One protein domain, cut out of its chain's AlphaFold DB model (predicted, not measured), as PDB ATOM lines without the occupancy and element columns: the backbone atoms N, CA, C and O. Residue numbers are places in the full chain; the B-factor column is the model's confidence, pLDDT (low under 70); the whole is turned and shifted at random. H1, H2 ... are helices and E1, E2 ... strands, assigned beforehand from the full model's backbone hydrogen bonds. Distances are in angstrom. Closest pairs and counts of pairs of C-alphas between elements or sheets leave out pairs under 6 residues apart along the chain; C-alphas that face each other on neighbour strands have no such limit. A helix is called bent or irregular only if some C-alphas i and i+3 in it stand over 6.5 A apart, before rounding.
ATOM      1  N   LEU A   3      13.886 -15.089  40.684       82.00
ATOM      2  CA  LEU A   3      14.955 -14.259  40.131       82.00
ATOM      3  C   LEU A   3      16.107 -14.132  41.130       82.00
ATOM      4  O   LEU A   3      15.899 -13.741  42.282       82.00
ATOM      5  N   ALA A   4      17.324 -14.416  40.671       81.75
ATOM      6  CA  ALA A   4      18.549 -14.112  41.400       81.75
ATOM      7  C   ALA A   4      18.998 -12.694  41.023       81.75
ATOM      8  O   ALA A   4      19.511 -12.472  39.926       81.75
ATOM      9  N   LEU A   5      18.754 -11.726  41.907       77.75
ATOM     10  CA  LEU A   5      19.089 -10.319  41.682       77.75
ATOM     11  C   LEU A   5      20.275  -9.897  42.568       77.75
ATOM     12  O   LEU A   5      20.356 -10.338  43.717       77.75
ATOM     13  N   PRO A   6      21.185  -9.036  42.073       72.38
ATOM     14  CA  PRO A   6      22.194  -8.390  42.904       72.38
ATOM     15  C   PRO A   6      21.564  -7.624  44.076       72.38
ATOM     16  O   PRO A   6      20.490  -7.039  43.954       72.38
ATOM     17  N   THR A   7      22.263  -7.592  45.211       57.06
ATOM     18  CA  THR A   7      21.757  -7.052  46.482       57.06
ATOM     19  C   THR A   7      21.666  -5.522  46.541       57.06
ATOM     20  O   THR A   7      21.039  -5.000  47.461       57.06
ATOM     21  N   THR A   8      22.250  -4.781  45.592       61.31
ATOM     22  CA  THR A   8      22.227  -3.308  45.571       61.31
ATOM     23  C   THR A   8      22.176  -2.732  44.150       61.31
ATOM     24  O   THR A   8      22.803  -3.249  43.230       61.31
ATOM     25  N   GLY A   9      21.453  -1.616  43.986       64.88
ATOM     26  CA  GLY A   9      21.535  -0.748  42.801       64.88
ATOM     27  C   GLY A   9      20.571  -1.034  41.645       64.88
ATOM     28  O   GLY A   9      20.673  -0.359  40.627       64.88
ATOM     29  N   LEU A  10      19.640  -1.984  41.782       70.75
ATOM     30  CA  LEU A  10      18.641  -2.293  40.752       70.75
ATOM     31  C   LEU A  10      17.280  -1.665  41.055       70.75
ATOM     32  O   LEU A  10      16.722  -1.866  42.136       70.75
ATOM     33  N   ASN A  11      16.724  -0.973  40.063       76.75
ATOM     34  CA  ASN A  11      15.329  -0.547  40.061       76.75
ATOM     35  C   ASN A  11      14.472  -1.519  39.241       76.75
ATOM     36  O   ASN A  11      14.971  -2.235  38.374       76.75
ATOM     37  N   LEU A  12      13.160  -1.526  39.499       75.75
ATOM     38  CA  LEU A  12      12.197  -2.306  38.705       75.75
ATOM     39  C   LEU A  12      12.228  -1.905  37.231       75.75
ATOM     40  O   LEU A  12      12.184  -2.778  36.372       75.75
ATOM     41  N   ASP A  13      12.408  -0.611  36.973       75.94
ATOM     42  CA  ASP A  13      12.452  -0.037  35.630       75.94
ATOM     43  C   ASP A  13      13.626  -0.563  34.790       75.94
ATOM     44  O   ASP A  13      13.583  -0.487  33.565       75.94
ATOM     45  N   ASP A  14      14.669  -1.117  35.409       77.69
ATOM     46  CA  ASP A  14      15.797  -1.707  34.683       77.69
ATOM     47  C   ASP A  14      15.542  -3.178  34.300       77.69
ATOM     48  O   ASP A  14      16.264  -3.743  33.475       77.69
ATOM     49  N   LEU A  15      14.498  -3.810  34.853       81.31
ATOM     50  CA  LEU A  15      14.150  -5.197  34.560       81.31
ATOM     51  C   LEU A  15      13.303  -5.293  33.292       81.31
ATOM     52  O   LEU A  15      12.151  -4.856  33.226       81.31
ATOM     53  N   THR A  16      13.889  -5.937  32.288       85.75
ATOM     54  CA  THR A  16      13.242  -6.240  31.015       85.75
ATOM     55  C   THR A  16      13.152  -7.746  30.825       85.75
ATOM     56  O   THR A  16      14.170  -8.442  30.843       85.75
ATOM     57  N   PHE A  17      11.936  -8.231  30.596       87.94
ATOM     58  CA  PHE A  17      11.625  -9.631  30.347       87.94
ATOM     59  C   PHE A  17      11.362  -9.852  28.864       87.94
ATOM     60  O   PHE A  17      10.640  -9.087  28.224       87.94
ATOM     61  N   TYR A  18      11.934 -10.925  28.334       89.06
ATOM     62  CA  TYR A  18      11.661 -11.428  27.001       89.06
ATOM     63  C   TYR A  18      10.843 -12.710  27.103       89.06
ATOM     64  O   TYR A  18      11.238 -13.632  27.818       89.06
ATOM     65  N   PHE A  19       9.725 -12.761  26.384       88.06
ATOM     66  CA  PHE A  19       8.837 -13.914  26.311       88.06
ATOM     67  C   PHE A  19       8.810 -14.484  24.895       88.06
ATOM     68  O   PHE A  19       8.581 -13.752  23.929       88.06
ATOM     69  N   ASP A  20       9.002 -15.795  24.775       84.88
ATOM     70  CA  ASP A  20       8.860 -16.502  23.503       84.88
ATOM     71  C   ASP A  20       8.243 -17.896  23.681       84.88
ATOM     72  O   ASP A  20       8.408 -18.533  24.717       84.88
ATOM     73  N   TRP A  21       7.561 -18.378  22.643       83.88
ATOM     74  CA  TRP A  21       7.061 -19.746  22.513       83.88
ATOM     75  C   TRP A  21       7.790 -20.421  21.355       83.88
ATOM     76  O   TRP A  21       7.458 -20.228  20.180       83.88
ATOM     77  N   LEU A  22       8.835 -21.180  21.679       70.44
ATOM     78  CA  LEU A  22       9.667 -21.826  20.670       70.44
ATOM     79  C   LEU A  22       8.938 -22.992  20.008       70.44
ATOM     80  O   LEU A  22       8.490 -23.909  20.681       70.44
ATOM     81  N   ASN A  23       8.935 -22.987  18.673       67.12
ATOM     82  CA  ASN A  23       8.343 -24.026  17.820       67.12
ATOM     83  C   ASN A  23       6.816 -24.178  17.941       67.12
ATOM     84  O   ASN A  23       6.274 -25.186  17.492       67.12
ATOM     85  N   GLU A  24       6.128 -23.168  18.474       73.81
ATOM     86  CA  GLU A  24       4.676 -23.180  18.611       73.81
ATOM     87  C   GLU A  24       4.002 -22.446  17.433       73.81
ATOM     88  O   GLU A  24       4.217 -21.243  17.255       73.81
ATOM     89  N   PRO A  25       3.143 -23.115  16.640       65.56
ATOM     90  CA  PRO A  25       2.486 -22.499  15.481       65.56
ATOM     91  C   PRO A  25       1.469 -21.417  15.875       65.56
ATOM     92  O   PRO A  25       1.126 -20.554  15.074       65.56
ATOM     93  N   ARG A  26       0.973 -21.436  17.121       67.69
ATOM     94  CA  ARG A  26       0.023 -20.445  17.660       67.69
ATOM     95  C   ARG A  26       0.697 -19.309  18.430       67.69
ATOM     96  O   ARG A  26       0.018 -18.588  19.164       67.69
ATOM     97  N   LYS A  27       2.009 -19.125  18.256       73.81
ATOM     98  CA  LYS A  27       2.802 -18.102  18.950       73.81
ATOM     99  C   LYS A  27       2.153 -16.717  18.914       73.81
ATOM    100  O   LYS A  27       2.100 -16.066  19.950       73.81
ATOM    101  N   ASP A  28       1.602 -16.292  17.779       69.12
ATOM    102  CA  ASP A  28       0.998 -14.959  17.639       69.12
ATOM    103  C   ASP A  28      -0.255 -14.786  18.511       69.12
ATOM    104  O   ASP A  28      -0.490 -13.725  19.086       69.12
ATOM    105  N   THR A  29      -1.040 -15.857  18.668       74.00
ATOM    106  CA  THR A  29      -2.207 -15.871  19.563       74.00
ATOM    107  C   THR A  29      -1.778 -15.872  21.026       74.00
ATOM    108  O   THR A  29      -2.420 -15.245  21.858       74.00
ATOM    109  N   TYR A  30      -0.683 -16.552  21.368       78.62
ATOM    110  CA  TYR A  30      -0.166 -16.544  22.739       78.62
ATOM    111  C   TYR A  30       0.481 -15.204  23.098       78.62
ATOM    112  O   TYR A  30       0.245 -14.674  24.184       78.62
ATOM    113  N   ALA A  31       1.194 -14.594  22.150       75.31
ATOM    114  CA  ALA A  31       1.791 -13.275  22.298       75.31
ATOM    115  C   ALA A  31       0.743 -12.178  22.536       75.31
ATOM    116  O   ALA A  31       1.031 -11.236  23.267       75.31
ATOM    117  N   SER A  32      -0.489 -12.301  22.018       76.12
ATOM    118  CA  SER A  32      -1.544 -11.321  22.318       76.12
ATOM    119  C   SER A  32      -2.010 -11.323  23.777       76.12
ATOM    120  O   SER A  32      -2.605 -10.346  24.220       76.12
ATOM    121  N   PHE A  33      -1.738 -12.394  24.532       75.88
ATOM    122  CA  PHE A  33      -2.012 -12.439  25.971       75.88
ATOM    123  C   PHE A  33      -0.891 -11.812  26.815       75.88
ATOM    124  O   PHE A  33      -1.060 -11.676  28.028       75.88
ATOM    125  N   LEU A  34       0.237 -11.413  26.212       78.25
ATOM    126  CA  LEU A  34       1.254 -10.610  26.890       78.25
ATOM    127  C   LEU A  34       0.765  -9.160  27.041       78.25
ATOM    128  O   LEU A  34       0.099  -8.638  26.147       78.25
ATOM    129  N   PRO A  35       1.089  -8.480  28.154       71.56
ATOM    130  CA  PRO A  35       2.035  -8.872  29.205       71.56
ATOM    131  C   PRO A  35       1.470  -9.780  30.318       71.56
ATOM    132  O   PRO A  35       2.199 -10.086  31.255       71.56
ATOM    133  N   GLY A  36       0.215 -10.227  30.244       75.12
ATOM    134  CA  GLY A  36      -0.499 -10.884  31.347       75.12
ATOM    135  C   GLY A  36      -1.424  -9.912  32.089       75.12
ATOM    136  O   GLY A  36      -1.317  -8.698  31.931       75.12
ATOM    137  N   GLU A  37      -2.364 -10.444  32.873       76.00
ATOM    138  CA  GLU A  37      -3.400  -9.651  33.548       76.00
ATOM    139  C   GLU A  37      -2.871  -8.940  34.796       76.00
ATOM    140  O   GLU A  37      -3.223  -7.788  35.032       76.00
ATOM    141  N   GLN A  38      -2.038  -9.612  35.600       81.69
ATOM    142  CA  GLN A  38      -1.507  -9.058  36.852       81.69
ATOM    143  C   GLN A  38      -0.068  -9.510  37.097       81.69
ATOM    144  O   GLN A  38       0.257 -10.687  36.927       81.69
ATOM    145  N   TRP A  39       0.769  -8.573  37.547       85.94
ATOM    146  CA  TRP A  39       2.133  -8.826  38.011       85.94
ATOM    147  C   TRP A  39       2.219  -8.486  39.494       85.94
ATOM    148  O   TRP A  39       1.843  -7.389  39.902       85.94
ATOM    149  N   LEU A  40       2.698  -9.424  40.307       83.69
ATOM    150  CA  LEU A  40       2.728  -9.302  41.762       83.69
ATOM    151  C   LEU A  40       4.124  -9.623  42.302       83.69
ATOM    152  O   LEU A  40       4.728 -10.644  41.964       83.69
ATOM    153  N   LEU A  41       4.612  -8.766  43.195       81.88
ATOM    154  CA  LEU A  41       5.860  -8.939  43.935       81.88
ATOM    155  C   LEU A  41       5.552  -8.947  45.433       81.88
ATOM    156  O   LEU A  41       5.372  -7.901  46.053       81.88
ATOM    157  N   GLY A  42       5.424 -10.140  46.019       74.62
ATOM    158  CA  GLY A  42       5.086 -10.290  47.442       74.62
ATOM    159  C   GLY A  42       3.747  -9.650  47.832       74.62
ATOM    160  O   GLY A  42       3.623  -9.132  48.938       74.62
ATOM    161  N   GLY A  43       2.778  -9.642  46.911       74.81
ATOM    162  CA  GLY A  43       1.469  -9.004  47.082       74.81
ATOM    163  C   GLY A  43       1.395  -7.539  46.631       74.81
ATOM    164  O   GLY A  43       0.300  -6.984  46.609       74.81
ATOM    165  N   VAL A  44       2.514  -6.914  46.243       81.00
ATOM    166  CA  VAL A  44       2.523  -5.572  45.636       81.00
ATOM    167  C   VAL A  44       2.285  -5.693  44.135       81.00
ATOM    168  O   VAL A  44       3.017  -6.411  43.455       81.00
ATOM    169  N   GLU A  45       1.280  -4.991  43.620       83.38
ATOM    170  CA  GLU A  45       0.963  -4.955  42.191       83.38
ATOM    171  C   GLU A  45       1.993  -4.116  41.417       83.38
ATOM    172  O   GLU A  45       2.367  -3.015  41.830       83.38
ATOM    173  N   LEU A  46       2.473  -4.666  40.303       83.50
ATOM    174  CA  LEU A  46       3.412  -4.038  39.378       83.50
ATOM    175  C   LEU A  46       2.708  -3.719  38.060       83.50
ATOM    176  O   LEU A  46       1.823  -4.454  37.621       83.50
ATOM    177  N   THR A  47       3.156  -2.657  37.396       83.50
ATOM    178  CA  THR A  47       2.623  -2.228  36.103       83.50
ATOM    179  C   THR A  47       3.525  -2.743  34.982       83.50
ATOM    180  O   THR A  47       4.636  -2.230  34.815       83.50
ATOM    181  N   PRO A  48       3.090  -3.732  34.184       82.31
ATOM    182  CA  PRO A  48       3.844  -4.150  33.014       82.31
ATOM    183  C   PRO A  48       3.680  -3.141  31.869       82.31
ATOM    184  O   PRO A  48       2.569  -2.773  31.487       82.31
ATOM    185  N   LEU A  49       4.798  -2.721  31.285       80.75
ATOM    186  CA  LEU A  49       4.873  -1.844  30.120       80.75
ATOM    187  C   LEU A  49       5.355  -2.663  28.904       80.75
ATOM    188  O   LEU A  49       6.562  -2.894  28.757       80.75
ATOM    189  N   PRO A  50       4.447  -3.138  28.028       78.50
ATOM    190  CA  PRO A  50       4.827  -3.905  26.844       78.50
ATOM    191  C   PRO A  50       5.574  -3.018  25.838       78.50
ATOM    192  O   PRO A  50       5.197  -1.871  25.605       78.50
ATOM    193  N   GLY A  51       6.656  -3.531  25.252       68.81
ATOM    194  CA  GLY A  51       7.461  -2.856  24.224       68.81
ATOM    195  C   GLY A  51       8.274  -1.635  24.685       68.81
ATOM    196  O   GLY A  51       9.132  -1.169  23.934       68.81
ATOM    197  N   ALA A  52       8.070  -1.136  25.909       65.69
ATOM    198  CA  ALA A  52       8.716   0.079  26.414       65.69
ATOM    199  C   ALA A  52      10.244  -0.042  26.519       65.69
ATOM    200  O   ALA A  52      10.946   0.910  26.190       65.69
ATOM    201  N   ALA A  53      10.763  -1.228  26.854       63.22
ATOM    202  CA  ALA A  53      12.206  -1.470  26.946       63.22
ATOM    203  C   ALA A  53      12.946  -1.241  25.620       63.22
ATOM    204  O   ALA A  53      14.143  -0.961  25.601       63.22
ATOM    205  N   LEU A  54      12.229  -1.382  24.505       68.25
ATOM    206  CA  LEU A  54      12.770  -1.190  23.171       68.25
ATOM    207  C   LEU A  54      12.471   0.204  22.607       68.25
ATOM    208  O   LEU A  54      13.112   0.596  21.630       68.25
ATOM    209  N   ALA A  55      11.553   0.965  23.216       61.72
ATOM    210  CA  ALA A  55      11.300   2.357  22.865       61.72
ATOM    211  C   ALA A  55      12.554   3.198  23.158       61.72
ATOM    212  O   ALA A  55      13.229   3.016  24.168       61.72
ATOM    213  N   ALA A  56      12.917   4.071  22.219       52.81
ATOM    214  CA  ALA A  56      14.237   4.681  22.129       52.81
ATOM    215  C   ALA A  56      14.726   5.333  23.443       52.81
ATOM    216  O   ALA A  56      14.384   6.472  23.755       52.81
ATOM    217  N   ARG A  57      15.652   4.668  24.148       45.47
ATOM    218  CA  ARG A  57      16.727   5.379  24.852       45.47
ATOM    219  C   ARG A  57      17.633   5.933  23.756       45.47
ATOM    220  O   ARG A  57      18.500   5.223  23.256       45.47
ATOM    221  N   HIS A  58      17.340   7.147  23.294       43.56
ATOM    222  CA  HIS A  58      18.164   7.868  22.327       43.56
ATOM    223  C   HIS A  58      19.585   8.013  22.895       43.56
ATOM    224  O   HIS A  58      19.852   8.893  23.706       43.56
ATOM    225  N   LEU A  59      20.477   7.102  22.508       39.44
ATOM    226  CA  LEU A  59      21.915   7.272  22.658       39.44
ATOM    227  C   LEU A  59      22.347   8.237  21.553       39.44
ATOM    228  O   LEU A  59      22.340   7.874  20.382       39.44
ATOM    229  N   ASP A  60      22.636   9.467  21.969       37.47
ATOM    230  CA  ASP A  60      23.328  10.527  21.238       37.47
ATOM    231  C   ASP A  60      22.793  10.852  19.834       37.47
ATOM    232  O   ASP A  60      23.274  10.365  18.808       37.47
ATOM    233  N   GLU A  61      21.850  11.798  19.781       39.75
ATOM    234  CA  GLU A  61      21.641  12.615  18.586       39.75
ATOM    235  C   GLU A  61      22.934  13.385  18.285       39.75
ATOM    236  O   GLU A  61      23.186  14.473  18.804       39.75
ATOM    237  N   SER A  62      23.788  12.814  17.438       39.34
ATOM    238  CA  SER A  62      24.888  13.570  16.855       39.34
ATOM    239  C   SER A  62      24.291  14.666  15.957       39.34
ATOM    240  O   SER A  62      23.446  14.365  15.102       39.34
ATOM    241  N   PRO A  63      24.691  15.941  16.124       34.31
ATOM    242  CA  PRO A  63      24.123  17.066  15.389       34.31
ATOM    243  C   PRO A  63      24.537  16.994  13.909       34.31
ATOM    244  O   PRO A  63      25.558  17.530  13.492       34.31
ATOM    245  N   GLY A  64      23.738  16.291  13.106       46.16
ATOM    246  CA  GLY A  64      23.971  16.087  11.671       46.16
ATOM    247  C   GLY A  64      22.929  15.210  10.966       46.16
ATOM    248  O   GLY A  64      22.770  15.310   9.750       46.16
ATOM    249  N   GLN A  65      22.162  14.400  11.704       46.91
ATOM    250  CA  GLN A  65      21.167  13.467  11.158       46.91
ATOM    251  C   GLN A  65      19.773  14.103  10.982       46.91
ATOM    252  O   GLN A  65      18.779  13.634  11.527       46.91
ATOM    253  N   LEU A  66      19.664  15.171  10.189       42.94
ATOM    254  CA  LEU A  66      18.377  15.839   9.921       42.94
ATOM    255  C   LEU A  66      17.612  15.296   8.704       42.94
ATOM    256  O   LEU A  66      16.783  16.000   8.149       42.94
ATOM    257  N   ASN A  67      17.824  14.035   8.320       48.03
ATOM    258  CA  ASN A  67      16.987  13.339   7.333       48.03
ATOM    259  C   ASN A  67      16.683  11.898   7.782       48.03
ATOM    260  O   ASN A  67      16.911  10.942   7.042       48.03
ATOM    261  N   GLY A  68      16.157  11.735   9.003       48.34
ATOM    262  CA  GLY A  68      15.774  10.425   9.553       48.34
ATOM    263  C   GLY A  68      14.783   9.649   8.674       48.34
ATOM    264  O   GLY A  68      14.795   8.422   8.675       48.34
ATOM    265  N   GLU A  69      13.996  10.342   7.845       45.66
ATOM    266  CA  GLU A  69      13.105   9.695   6.881       45.66
ATOM    267  C   GLU A  69      13.856   8.960   5.763       45.66
ATOM    268  O   GLU A  69      13.326   7.983   5.251       45.66
ATOM    269  N   TYR A  70      15.072   9.365   5.379       52.03
ATOM    270  CA  TYR A  70      15.828   8.763   4.265       52.03
ATOM    271  C   TYR A  70      16.958   7.833   4.708       52.03
ATOM    272  O   TYR A  70      17.593   7.206   3.855       52.03
ATOM    273  N   ASP A  71      17.193   7.704   6.012       68.81
ATOM    274  CA  ASP A  71      18.207   6.796   6.527       68.81
ATOM    275  C   ASP A  71      17.706   5.344   6.476       68.81
ATOM    276  O   ASP A  71      16.882   4.889   7.273       68.81
ATOM    277  N   TYR A  72      18.203   4.610   5.480       75.12
ATOM    278  CA  TYR A  72      17.899   3.198   5.272       75.12
ATOM    279  C   TYR A  72      18.223   2.342   6.505       75.12
ATOM    280  O   TYR A  72      17.478   1.411   6.810       75.12
ATOM    281  N   LEU A  73      19.301   2.663   7.229       79.44
ATOM    282  CA  LEU A  73      19.722   1.891   8.394       79.44
ATOM    283  C   LEU A  73      18.754   2.085   9.558       79.44
ATOM    284  O   LEU A  73      18.310   1.101  10.147       79.44
ATOM    285  N   ARG A  74      18.367   3.334   9.827       78.31
ATOM    286  CA  ARG A  74      17.387   3.663  10.868       78.31
ATOM    287  C   ARG A  74      16.063   2.934  10.647       78.31
ATOM    288  O   ARG A  74      15.517   2.360  11.582       78.31
ATOM    289  N   ARG A  75      15.589   2.861   9.399       78.75
ATOM    290  CA  ARG A  75      14.371   2.108   9.054       78.75
ATOM    291  C   ARG A  75      14.504   0.610   9.331       78.75
ATOM    292  O   ARG A  75      13.533  -0.028   9.727       78.75
ATOM    293  N   ILE A  76      15.682   0.024   9.099       83.00
ATOM    294  CA  ILE A  76      15.932  -1.382   9.441       83.00
ATOM    295  C   ILE A  76      15.902  -1.570  10.960       83.00
ATOM    296  O   ILE A  76      15.283  -2.521  11.430       83.00
ATOM    297  N   GLU A  77      16.549  -0.681  11.713       84.38
ATOM    298  CA  GLU A  77      16.572  -0.728  13.178       84.38
ATOM    299  C   GLU A  77      15.168  -0.588  13.776       84.38
ATOM    300  O   GLU A  77      14.787  -1.389  14.626       84.38
ATOM    301  N   GLU A  78      14.374   0.367  13.286       82.62
ATOM    302  CA  GLU A  78      12.964   0.543  13.656       82.62
ATOM    303  C   GLU A  78      12.143  -0.707  13.316       82.62
ATOM    304  O   GLU A  78      11.455  -1.238  14.180       82.62
ATOM    305  N   ARG A  79      12.305  -1.281  12.116       82.25
ATOM    306  CA  ARG A  79      11.595  -2.513  11.734       82.25
ATOM    307  C   ARG A  79      11.939  -3.702  12.633       82.25
ATOM    308  O   ARG A  79      11.066  -4.502  12.956       82.25
ATOM    309  N   VAL A  80      13.209  -3.860  13.009       85.75
ATOM    310  CA  VAL A  80      13.633  -4.933  13.924       85.75
ATOM    311  C   VAL A  80      13.073  -4.699  15.319       85.75
ATOM    312  O   VAL A  80      12.617  -5.644  15.956       85.75
ATOM    313  N   ARG A  81      13.061  -3.448  15.779       85.12
ATOM    314  CA  ARG A  81      12.450  -3.064  17.047       85.12
ATOM    315  C   ARG A  81      10.965  -3.421  17.077       85.12
ATOM    316  O   ARG A  81      10.548  -4.117  17.994       85.12
ATOM    317  N   ASP A  82      10.209  -3.018  16.060       82.94
ATOM    318  CA  ASP A  82       8.766  -3.264  15.962       82.94
ATOM    319  C   ASP A  82       8.440  -4.758  15.889       82.94
ATOM    320  O   ASP A  82       7.456  -5.210  16.471       82.94
ATOM    321  N   LEU A  83       9.293  -5.545  15.222       83.12
ATOM    322  CA  LEU A  83       9.135  -6.996  15.130       83.12
ATOM    323  C   LEU A  83       9.222  -7.681  16.500       83.12
ATOM    324  O   LEU A  83       8.494  -8.640  16.745       83.12
ATOM    325  N   TYR A  84      10.128  -7.221  17.364       85.06
ATOM    326  CA  TYR A  84      10.369  -7.840  18.667       85.06
ATOM    327  C   TYR A  84       9.621  -7.160  19.819       85.06
ATOM    328  O   TYR A  84       9.406  -7.809  20.837       85.06
ATOM    329  N   ALA A  85       9.185  -5.905  19.675       84.31
ATOM    330  CA  ALA A  85       8.502  -5.131  20.717       84.31
ATOM    331  C   ALA A  85       7.376  -5.882  21.457       84.31
ATOM    332  O   ALA A  85       7.369  -5.810  22.687       84.31
ATOM    333  N   PRO A  86       6.489  -6.655  20.796       82.38
ATOM    334  CA  PRO A  86       5.427  -7.396  21.489       82.38
ATOM    335  C   PRO A  86       5.933  -8.487  22.447       82.38
ATOM    336  O   PRO A  86       5.239  -8.850  23.389       82.38
ATOM    337  N   SER A  87       7.140  -9.011  22.220       85.56
ATOM    338  CA  SER A  87       7.757 -10.058  23.045       85.56
ATOM    339  C   SER A  87       8.503  -9.512  24.264       85.56
ATOM    340  O   SER A  87       8.939 -10.292  25.109       85.56
ATOM    341  N   PHE A  88       8.684  -8.192  24.360       87.88
ATOM    342  CA  PHE A  88       9.404  -7.546  25.453       87.88
ATOM    343  C   PHE A  88       8.439  -6.870  26.427       87.88
ATOM    344  O   PHE A  88       7.565  -6.101  26.027       87.88
ATOM    345  N   VAL A  89       8.635  -7.109  27.721       86.50
ATOM    346  CA  VAL A  89       7.859  -6.495  28.803       86.50
ATOM    347  C   VAL A  89       8.822  -5.871  29.801       86.50
ATOM    348  O   VAL A  89       9.672  -6.554  30.368       86.50
ATOM    349  N   GLN A  90       8.694  -4.566  30.013       85.62
ATOM    350  CA  GLN A  90       9.404  -3.849  31.068       85.62
ATOM    351  C   GLN A  90       8.497  -3.730  32.290       85.62
ATOM    352  O   GLN A  90       7.282  -3.610  32.137       85.62
ATOM    353  N   LEU A  91       9.060  -3.746  33.495       83.06
ATOM    354  CA  LEU A  91       8.278  -3.534  34.711       83.06
ATOM    355  C   LEU A  91       8.451  -2.122  35.233       83.06
ATOM    356  O   LEU A  91       9.568  -1.643  35.354       83.06
ATOM    357  N   ALA A  92       7.339  -1.493  35.589       81.69
ATOM    358  CA  ALA A  92       7.316  -0.278  36.380       81.69
ATOM    359  C   ALA A  92       6.610  -0.563  37.706       81.69
ATOM    360  O   ALA A  92       5.634  -1.314  37.773       81.69
ATOM    361  N   GLY A  93       7.096   0.037  38.784       76.88
ATOM    362  CA  GLY A  93       6.501  -0.146  40.102       76.88
ATOM    363  C   GLY A  93       6.927   0.935  41.086       76.88
ATOM    364  O   GLY A  93       7.718   1.814  40.744       76.88
ATOM    365  N   PRO A  94       6.397   0.897  42.318       75.00
ATOM    366  CA  PRO A  94       6.767   1.867  43.335       75.00
ATOM    367  C   PRO A  94       8.273   1.799  43.628       75.00
ATOM    368  O   PRO A  94       8.854   0.718  43.777       75.00
ATOM    369  N   ALA A  95       8.904   2.972  43.713       72.25
ATOM    370  CA  ALA A  95      10.334   3.092  43.971       72.25
ATOM    371  C   ALA A  95      10.718   2.336  45.255       72.25
ATOM    372  O   ALA A  95      10.095   2.510  46.302       72.25
ATOM    373  N   GLY A  96      11.739   1.480  45.172       71.44
ATOM    374  CA  GLY A  96      12.211   0.683  46.308       71.44
ATOM    375  C   GLY A  96      11.426  -0.606  46.598       71.44
ATOM    376  O   GLY A  96      11.751  -1.281  47.575       71.44
ATOM    377  N   ALA A  97      10.449  -1.007  45.775       72.81
ATOM    378  CA  ALA A  97       9.743  -2.282  45.972       72.81
ATOM    379  C   ALA A  97      10.684  -3.504  45.973       72.81
ATOM    380  O   ALA A  97      10.521  -4.387  46.812       72.81
ATOM    381  N   LEU A  98      11.725  -3.516  45.129       74.25
ATOM    382  CA  LEU A  98      12.766  -4.556  45.171       74.25
ATOM    383  C   LEU A  98      13.595  -4.510  46.459       74.25
ATOM    384  O   LEU A  98      13.893  -5.554  47.022       74.25
ATOM    385  N   ALA A  99      13.926  -3.315  46.953       72.31
ATOM    386  CA  ALA A  99      14.681  -3.150  48.197       72.31
ATOM    387  C   ALA A  99      13.874  -3.559  49.445       72.31
ATOM    388  O   ALA A  99      14.450  -3.940  50.459       72.31
ATOM    389  N   THR A 100      12.544  -3.474  49.371       73.69
ATOM    390  CA  THR A 100      11.629  -3.833  50.468       73.69
ATOM    391  C   THR A 100      11.303  -5.329  50.482       73.69
ATOM    392  O   THR A 100      10.907  -5.876  51.512       73.69
ATOM    393  N   TYR A 101      11.455  -6.008  49.343       78.50
ATOM    394  CA  TYR A 101      11.164  -7.429  49.226       78.50
ATOM    395  C   TYR A 101      12.231  -8.266  49.932       78.50
ATOM    396  O   TYR A 101      13.424  -8.105  49.697       78.50
ATOM    397  N   VAL A 102      11.792  -9.201  50.775       77.25
ATOM    398  CA  VAL A 102      12.684 -10.159  51.437       77.25
ATOM    399  C   VAL A 102      12.769 -11.416  50.573       77.25
ATOM    400  O   VAL A 102      11.747 -12.097  50.438       77.25
ATOM    401  N   PRO A 103      13.946 -11.750  50.007       80.38
ATOM    402  CA  PRO A 103      14.140 -12.965  49.224       80.38
ATOM    403  C   PRO A 103      13.780 -14.222  50.020       80.38
ATOM    404  O   PRO A 103      14.105 -14.340  51.203       80.38
ATOM    405  N   ARG A 104      13.096 -15.168  49.372       81.00
ATOM    406  CA  ARG A 104      12.616 -16.413  49.993       81.00
ATOM    407  C   ARG A 104      12.963 -17.620  49.118       81.00
ATOM    408  O   ARG A 104      13.020 -17.470  47.898       81.00
ATOM    409  N   PRO A 105      13.156 -18.811  49.712       79.25
ATOM    410  CA  PRO A 105      13.424 -20.033  48.952       79.25
ATOM    411  C   PRO A 105      12.273 -20.376  48.002       79.25
ATOM    412  O   PRO A 105      12.480 -20.617  46.819       79.25
ATOM    413  N   TYR A 106      11.037 -20.291  48.491       77.94
ATOM    414  CA  TYR A 106       9.827 -20.447  47.693       77.94
ATOM    415  C   TYR A 106       8.671 -19.638  48.312       77.94
ATOM    416  O   TYR A 106       8.669 -19.386  49.524       77.94
ATOM    417  N   PRO A 107       7.693 -19.194  47.504       80.69
ATOM    418  CA  PRO A 107       6.513 -18.486  47.986       80.69
ATOM    419  C   PRO A 107       5.493 -19.466  48.596       80.69
ATOM    420  O   PRO A 107       5.487 -20.660  48.279       80.69
ATOM    421  N   ALA A 108       4.633 -18.978  49.494       75.81
ATOM    422  CA  ALA A 108       3.682 -19.822  50.231       75.81
ATOM    423  C   ALA A 108       2.603 -20.415  49.308       75.81
ATOM    424  O   ALA A 108       2.158 -21.544  49.500       75.81
ATOM    425  N   GLU A 109       2.242 -19.669  48.270       77.38
ATOM    426  CA  GLU A 109       1.295 -20.032  47.222       77.38
ATOM    427  C   GLU A 109       1.784 -21.251  46.434       77.38
ATOM    428  O   GLU A 109       1.006 -22.145  46.109       77.38
ATOM    429  N   LEU A 110       3.095 -21.326  46.184       77.06
ATOM    430  CA  LEU A 110       3.708 -22.458  45.497       77.06
ATOM    431  C   LEU A 110       3.767 -23.681  46.417       77.06
ATOM    432  O   LEU A 110       3.453 -24.779  45.977       77.06
ATOM    433  N   ALA A 111       4.059 -23.499  47.709       76.38
ATOM    434  CA  ALA A 111       4.021 -24.594  48.682       76.38
ATOM    435  C   ALA A 111       2.622 -25.221  48.831       76.38
ATOM    436  O   ALA A 111       2.521 -26.422  49.060       76.38
ATOM    437  N   ALA A 112       1.555 -24.431  48.675       77.44
ATOM    438  CA  ALA A 112       0.175 -24.915  48.725       77.44
ATOM    439  C   ALA A 112      -0.246 -25.713  47.473       77.44
ATOM    440  O   ALA A 112      -1.188 -26.498  47.542       77.44
ATOM    441  N   ALA A 113       0.435 -25.521  46.338       78.00
ATOM    442  CA  ALA A 113       0.130 -26.212  45.086       78.00
ATOM    443  C   ALA A 113       0.699 -27.644  45.024       78.00
ATOM    444  O   ALA A 113       0.217 -28.453  44.229       78.00
ATOM    445  N   PHE A 114       1.699 -27.969  45.853       77.56
ATOM    446  CA  PHE A 114       2.330 -29.292  45.886       77.56
ATOM    447  C   PHE A 114       1.848 -30.120  47.090       77.56
ATOM    448  O   PHE A 114       1.804 -29.600  48.204       77.56
ATOM    449  N   PRO A 115       1.535 -31.420  46.914       69.88
ATOM    450  CA  PRO A 115       1.095 -32.285  48.012       69.88
ATOM    451  C   PRO A 115       2.160 -32.489  49.100       69.88
ATOM    452  O   PRO A 115       1.813 -32.610  50.272       69.88
ATOM    453  N   ASN A 116       3.445 -32.533  48.721       75.00
ATOM    454  CA  ASN A 116       4.584 -32.696  49.630       75.00
ATOM    455  C   ASN A 116       5.676 -31.646  49.344       75.00
ATOM    456  O   ASN A 116       6.727 -31.958  48.775       75.00
ATOM    457  N   PRO A 117       5.491 -30.393  49.800       66.12
ATOM    458  CA  PRO A 117       6.427 -29.305  49.514       66.12
ATOM    459  C   PRO A 117       7.838 -29.577  50.058       66.12
ATOM    460  O   PRO A 117       8.823 -29.160  49.461       66.12
ATOM    461  N   ALA A 118       7.963 -30.335  51.154       65.25
ATOM    462  CA  ALA A 118       9.249 -30.667  51.770       65.25
ATOM    463  C   ALA A 118      10.102 -31.679  50.980       65.25
ATOM    464  O   ALA A 118      11.274 -31.852  51.309       65.25
ATOM    465  N   THR A 119       9.535 -32.371  49.988       65.69
ATOM    466  CA  THR A 119      10.258 -33.319  49.120       65.69
ATOM    467  C   THR A 119      10.385 -32.755  47.711       65.69
ATOM    468  O   THR A 119      11.476 -32.765  47.148       65.69
ATOM    469  N   ASP A 120       9.306 -32.169  47.188       68.81
ATOM    470  CA  ASP A 120       9.243 -31.673  45.810       68.81
ATOM    471  C   ASP A 120       9.989 -30.337  45.621       68.81
ATOM    472  O   ASP A 120      10.468 -30.044  44.527       68.81
ATOM    473  N   LEU A 121      10.145 -29.535  46.686       72.56
ATOM    474  CA  LEU A 121      10.798 -28.217  46.640       72.56
ATOM    475  C   LEU A 121      12.198 -28.203  47.276       72.56
ATOM    476  O   LEU A 121      12.762 -27.131  47.478       72.56
ATOM    477  N   GLN A 122      12.795 -29.369  47.560       68.94
ATOM    478  CA  GLN A 122      14.137 -29.457  48.166       68.94
ATOM    479  C   GLN A 122      15.227 -28.762  47.347       68.94
ATOM    480  O   GLN A 122      16.178 -28.238  47.921       68.94
ATOM    481  N   ALA A 123      15.085 -28.736  46.020       72.38
ATOM    482  CA  ALA A 123      16.033 -28.078  45.127       72.38
ATOM    483  C   ALA A 123      15.989 -26.537  45.212       72.38
ATOM    484  O   ALA A 123      16.939 -25.877  44.803       72.38
ATOM    485  N   LEU A 124      14.909 -25.953  45.747       73.81
ATOM    486  CA  LEU A 124      14.710 -24.504  45.865       73.81
ATOM    487  C   LEU A 124      15.145 -24.009  47.251       73.81
ATOM    488  O   LEU A 124      14.342 -23.490  48.022       73.81
ATOM    489  N   SER A 125      16.418 -24.202  47.593       72.19
ATOM    490  CA  SER A 125      16.982 -23.771  48.882       72.19
ATOM    491  C   SER A 125      17.528 -22.340  48.875       72.19
ATOM    492  O   SER A 125      17.749 -21.759  49.937       72.19
ATOM    493  N   GLU A 126      17.777 -21.773  47.693       79.81
ATOM    494  CA  GLU A 126      18.388 -20.452  47.547       79.81
ATOM    495  C   GLU A 126      17.355 -19.324  47.692       79.81
ATOM    496  O   GLU A 126      16.255 -19.422  47.148       79.81
ATOM    497  N   PRO A 127      17.679 -18.233  48.408       80.75
ATOM    498  CA  PRO A 127      16.761 -17.117  48.580       80.75
ATOM    499  C   PRO A 127      16.641 -16.311  47.276       80.75
ATOM    500  O   PRO A 127      17.548 -15.568  46.907       80.75
ATOM    501  N   LEU A 128      15.500 -16.434  46.597       83.88
ATOM    502  CA  LEU A 128      15.219 -15.771  45.322       83.88
ATOM    503  C   LEU A 128      14.136 -14.695  45.471       83.88
ATOM    504  O   LEU A 128      13.318 -14.708  46.396       83.88
ATOM    505  N   THR A 129      14.121 -13.758  44.525       83.25
ATOM    506  CA  THR A 129      13.031 -12.788  44.373       83.25
ATOM    507  C   THR A 129      11.930 -13.411  43.532       83.25
ATOM    508  O   THR A 129      12.148 -13.708  42.358       83.25
ATOM    509  N   TRP A 130      10.755 -13.632  44.117       83.94
ATOM    510  CA  TRP A 130       9.652 -14.271  43.409       83.94
ATOM    511  C   TRP A 130       8.695 -13.251  42.825       83.94
ATOM    512  O   TRP A 130       8.175 -12.385  43.528       83.94
ATOM    513  N   LEU A 131       8.440 -13.419  41.535       83.50
ATOM    514  CA  LEU A 131       7.459 -12.660  40.793       83.50
ATOM    515  C   LEU A 131       6.338 -13.593  40.336       83.50
ATOM    516  O   LEU A 131       6.581 -14.644  39.727       83.50
ATOM    517  N   GLU A 132       5.109 -13.211  40.658       85.50
ATOM    518  CA  GLU A 132       3.890 -13.898  40.256       85.50
ATOM    519  C   GLU A 132       3.289 -13.174  39.049       85.50
ATOM    520  O   GLU A 132       3.078 -11.964  39.077       85.50
ATOM    521  N   ILE A 133       3.040 -13.932  37.981       85.44
ATOM    522  CA  ILE A 133       2.410 -13.443  36.754       85.44
ATOM    523  C   ILE A 133       1.117 -14.225  36.590       85.44
ATOM    524  O   ILE A 133       1.145 -15.456  36.522       85.44
ATOM    525  N   ARG A 134      -0.010 -13.520  36.525       85.81
ATOM    526  CA  ARG A 134      -1.320 -14.117  36.267       85.81
ATOM    527  C   ARG A 134      -1.705 -13.868  34.822       85.81
ATOM    528  O   ARG A 134      -1.753 -12.725  34.374       85.81
ATOM    529  N   PHE A 135      -1.968 -14.945  34.098       83.25
ATOM    530  CA  PHE A 135      -2.433 -14.904  32.717       83.25
ATOM    531  C   PHE A 135      -3.938 -15.156  32.655       83.25
ATOM    532  O   PHE A 135      -4.504 -15.794  33.544       83.25
ATOM    533  N   ALA A 136      -4.565 -14.698  31.573       79.88
ATOM    534  CA  ALA A 136      -5.977 -14.933  31.320       79.88
ATOM    535  C   ALA A 136      -6.297 -16.435  31.261       79.88
ATOM    536  O   ALA A 136      -5.572 -17.210  30.634       79.88
ATOM    537  N   HIS A 137      -7.450 -16.833  31.805       75.75
ATOM    538  CA  HIS A 137      -7.953 -18.216  31.737       75.75
ATOM    539  C   HIS A 137      -8.157 -18.741  30.305       75.75
ATOM    540  O   HIS A 137      -8.300 -19.945  30.104       75.75
ATOM    541  N   ALA A 138      -8.196 -17.849  29.313       76.62
ATOM    542  CA  ALA A 138      -8.293 -18.198  27.901       76.62
ATOM    543  C   ALA A 138      -6.991 -18.784  27.321       76.62
ATOM    544  O   ALA A 138      -7.034 -19.395  26.253       76.62
ATOM    545  N   LEU A 139      -5.846 -18.609  27.995       79.56
ATOM    546  CA  LEU A 139      -4.579 -19.188  27.559       79.56
ATOM    547  C   LEU A 139      -4.553 -20.688  27.913       79.56
ATOM    548  O   LEU A 139      -4.705 -21.037  29.088       79.56
ATOM    549  N   PRO A 140      -4.372 -21.595  26.934       80.94
ATOM    550  CA  PRO A 140      -4.364 -23.024  27.209       80.94
ATOM    551  C   PRO A 140      -3.149 -23.403  28.069       80.94
ATOM    552  O   PRO A 140      -2.070 -22.834  27.891       80.94
ATOM    553  N   PRO A 141      -3.274 -24.407  28.957       80.75
ATOM    554  CA  PRO A 141      -2.170 -24.826  29.822       80.75
ATOM    555  C   PRO A 141      -0.945 -25.317  29.031       80.75
ATOM    556  O   PRO A 141       0.187 -25.169  29.487       80.75
ATOM    557  N   GLU A 142      -1.166 -25.836  27.821       81.94
ATOM    558  CA  GLU A 142      -0.135 -26.263  26.865       81.94
ATOM    559  C   GLU A 142       0.833 -25.126  26.497       81.94
ATOM    560  O   GLU A 142       2.026 -25.364  26.303       81.94
ATOM    561  N   ALA A 143       0.353 -23.876  26.475       81.19
ATOM    562  CA  ALA A 143       1.183 -22.715  26.168       81.19
ATOM    563  C   ALA A 143       2.286 -22.499  27.216       81.19
ATOM    564  O   ALA A 143       3.358 -22.003  26.883       81.19
ATOM    565  N   PHE A 144       2.075 -22.885  28.478       82.31
ATOM    566  CA  PHE A 144       3.091 -22.712  29.522       82.31
ATOM    567  C   PHE A 144       4.229 -23.727  29.430       82.31
ATOM    568  O   PHE A 144       5.319 -23.453  29.921       82.31
ATOM    569  N   THR A 145       4.008 -24.883  28.796       81.62
ATOM    570  CA  THR A 145       5.039 -25.925  28.670       81.62
ATOM    571  C   THR A 145       6.198 -25.480  27.776       81.62
ATOM    572  O   THR A 145       7.334 -25.888  28.001       81.62
ATOM    573  N   GLN A 146       5.921 -24.635  26.781       80.50
ATOM    574  CA  GLN A 146       6.910 -24.145  25.813       80.50
ATOM    575  C   GLN A 146       7.281 -22.668  26.015       80.50
ATOM    576  O   GLN A 146       8.031 -22.107  25.214       80.50
ATOM    577  N   LEU A 147       6.750 -22.031  27.064       85.75
ATOM    578  CA  LEU A 147       7.025 -20.633  27.356       85.75
ATOM    579  C   LEU A 147       8.466 -20.475  27.848       85.75
ATOM    580  O   LEU A 147       8.846 -20.999  28.895       85.75
ATOM    581  N   ILE A 148       9.243 -19.678  27.125       86.62
ATOM    582  CA  ILE A 148      10.545 -19.200  27.563       86.62
ATOM    583  C   ILE A 148      10.381 -17.792  28.101       86.62
ATOM    584  O   ILE A 148       9.842 -16.915  27.428       86.62
ATOM    585  N   CYS A 149      10.899 -17.577  29.306       87.75
ATOM    586  CA  CYS A 149      11.130 -16.248  29.829       87.75
ATOM    587  C   CYS A 149      12.617 -16.056  30.111       87.75
ATOM    588  O   CYS A 149      13.221 -16.848  30.836       87.75
ATOM    589  N   ALA A 150      13.194 -15.010  29.530       87.75
ATOM    590  CA  ALA A 150      14.595 -14.665  29.691       87.75
ATOM    591  C   ALA A 150      14.759 -13.191  30.085       87.75
ATOM    592  O   ALA A 150      13.923 -12.341  29.778       87.75
ATOM    593  N   LEU A 151      15.857 -12.900  30.778       86.31
ATOM    594  CA  LEU A 151      16.278 -11.557  31.176       86.31
ATOM    595  C   LEU A 151      17.491 -11.118  30.352       86.31
ATOM    596  O   LEU A 151      18.134 -11.943  29.703       86.31
ATOM    597  N   ASN A 152      17.823  -9.825  30.397       84.38
ATOM    598  CA  ASN A 152      19.005  -9.249  29.734       84.38
ATOM    599  C   ASN A 152      19.064  -9.525  28.222       84.38
ATOM    600  O   ASN A 152      20.133  -9.667  27.629       84.38
TER     601      ASN A 152
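What this domain is: This is residues 3 to 152 of the 447 residues of an uncharacterized protein of Hymenobacter sp (UniProt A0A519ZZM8). A six-stranded antiparallel sheet curls like part of a barrel, left open between its edge strands E5 and E6, and a long arm reaches away from it: the link of residues 51 to 71 goes out and the long helix H2 runs back to the sheet, with residues 57 to 77 sticking out free. Toward the opposite end of the longest axis lies a small head of two short helices, H4 and H5, off the sheet, while the short helices H1 and H3 only graze the sheet. The printed part has 150 residues, with six named helices and six named strands in the order E1 H1 E2 E3 H2 E4 H3 H4 H5 E5 H6 E6, and the sheet runs E5 E2 E3 E4 E1 E6. The class is mixed, helices and strands, with under half of the residues, 72 of 150, in named elements. The whole is loose, with a radius of gyration of the C-alphas of 18.9 A, and elongated, spanning 63 by 40 by 24 A.

Where its parts are: Across the sheet, E5 is residues 129 to 134, 16.5 A from first to last C-alpha, and E2 is residues 38 to 41, 10.2 A. E3, residues 44 to 50, is the longest strand at 19.0 A. E4 is residues 88 to 92, 13.3 A. E1, residues 16 to 21, is 17.1 A long and begins at C-alpha 16 at (13.242, -6.240, 31.015). E6, residues 147 to 151, is 13.5 A long and ends at C-alpha 151 at (16.278, -11.557, 31.176). H2, residues 72 to 87, is 24.4 A long and begins at C-alpha 72 at (17.899, 3.198, 5.272); it is irregular, with C-alphas 83 and 86 7.4 A apart. The short helices are H1, residues 27 to 31, H3, residues 97 to 100, H4, residues 108 to 113, H5, residues 117 to 120, and H6, residues 142 to 145.

How they stand to each other: The sheet is strongly twisted, and the way across it turns by 166 degrees. E5 and E2 are antiparallel at 164 degrees, with N 40 and O 132 2.8 A apart. E2 and E3 form a hairpin, with N 46 and O 39 2.8 A apart. E3 pairs in a staggered way, with E2 over residues 44 to 46 and with E4 over residues 47 to 50; N 49 and O 90 are 2.8 A apart. E4 and E1 are antiparallel at 145 degrees, with N 17 and O 89 2.8 A apart. E1 and E6 are antiparallel at 156 degrees, with N 18 and O 150 2.8 A apart. E5 and E6 are apart. H2 is on the sheet but only grazes it, with residues 84 to 87; its closest C-alphas to E1 are those of Phe 19 and Ser 87, 5.2 A. H1 only grazes the sheet with residues 27 to 31, and H3 with residues 97 to 98. H6 is not on the sheet, and it is close to H1 but not clearly touching, the C-alphas of Tyr 30 and Ala 143 being 7.2 A apart. H4 and H5 are not on the sheet; they are close but not clearly touching, with the C-alphas of Ala 111 and Pro 117 5.4 A apart. Every O i to N i+4 pair is within hydrogen-bond range in H1 and H4, against 10 of 12 in H2; H3, H5 and H6 are too short for such a pair.

The domain as a whole: The two C-alphas farthest apart are those of Gly 64 and Asn 116, 64.8 A. Without the residues that stand free, the body spans 47 by 36 by 22 A. The printed part has no cut, and the link from E3 to H2 is long, at 21 residues. Mean pLDDT of the printed part is 74.6; residues under 70 include 51 to 71 and 117 to 120.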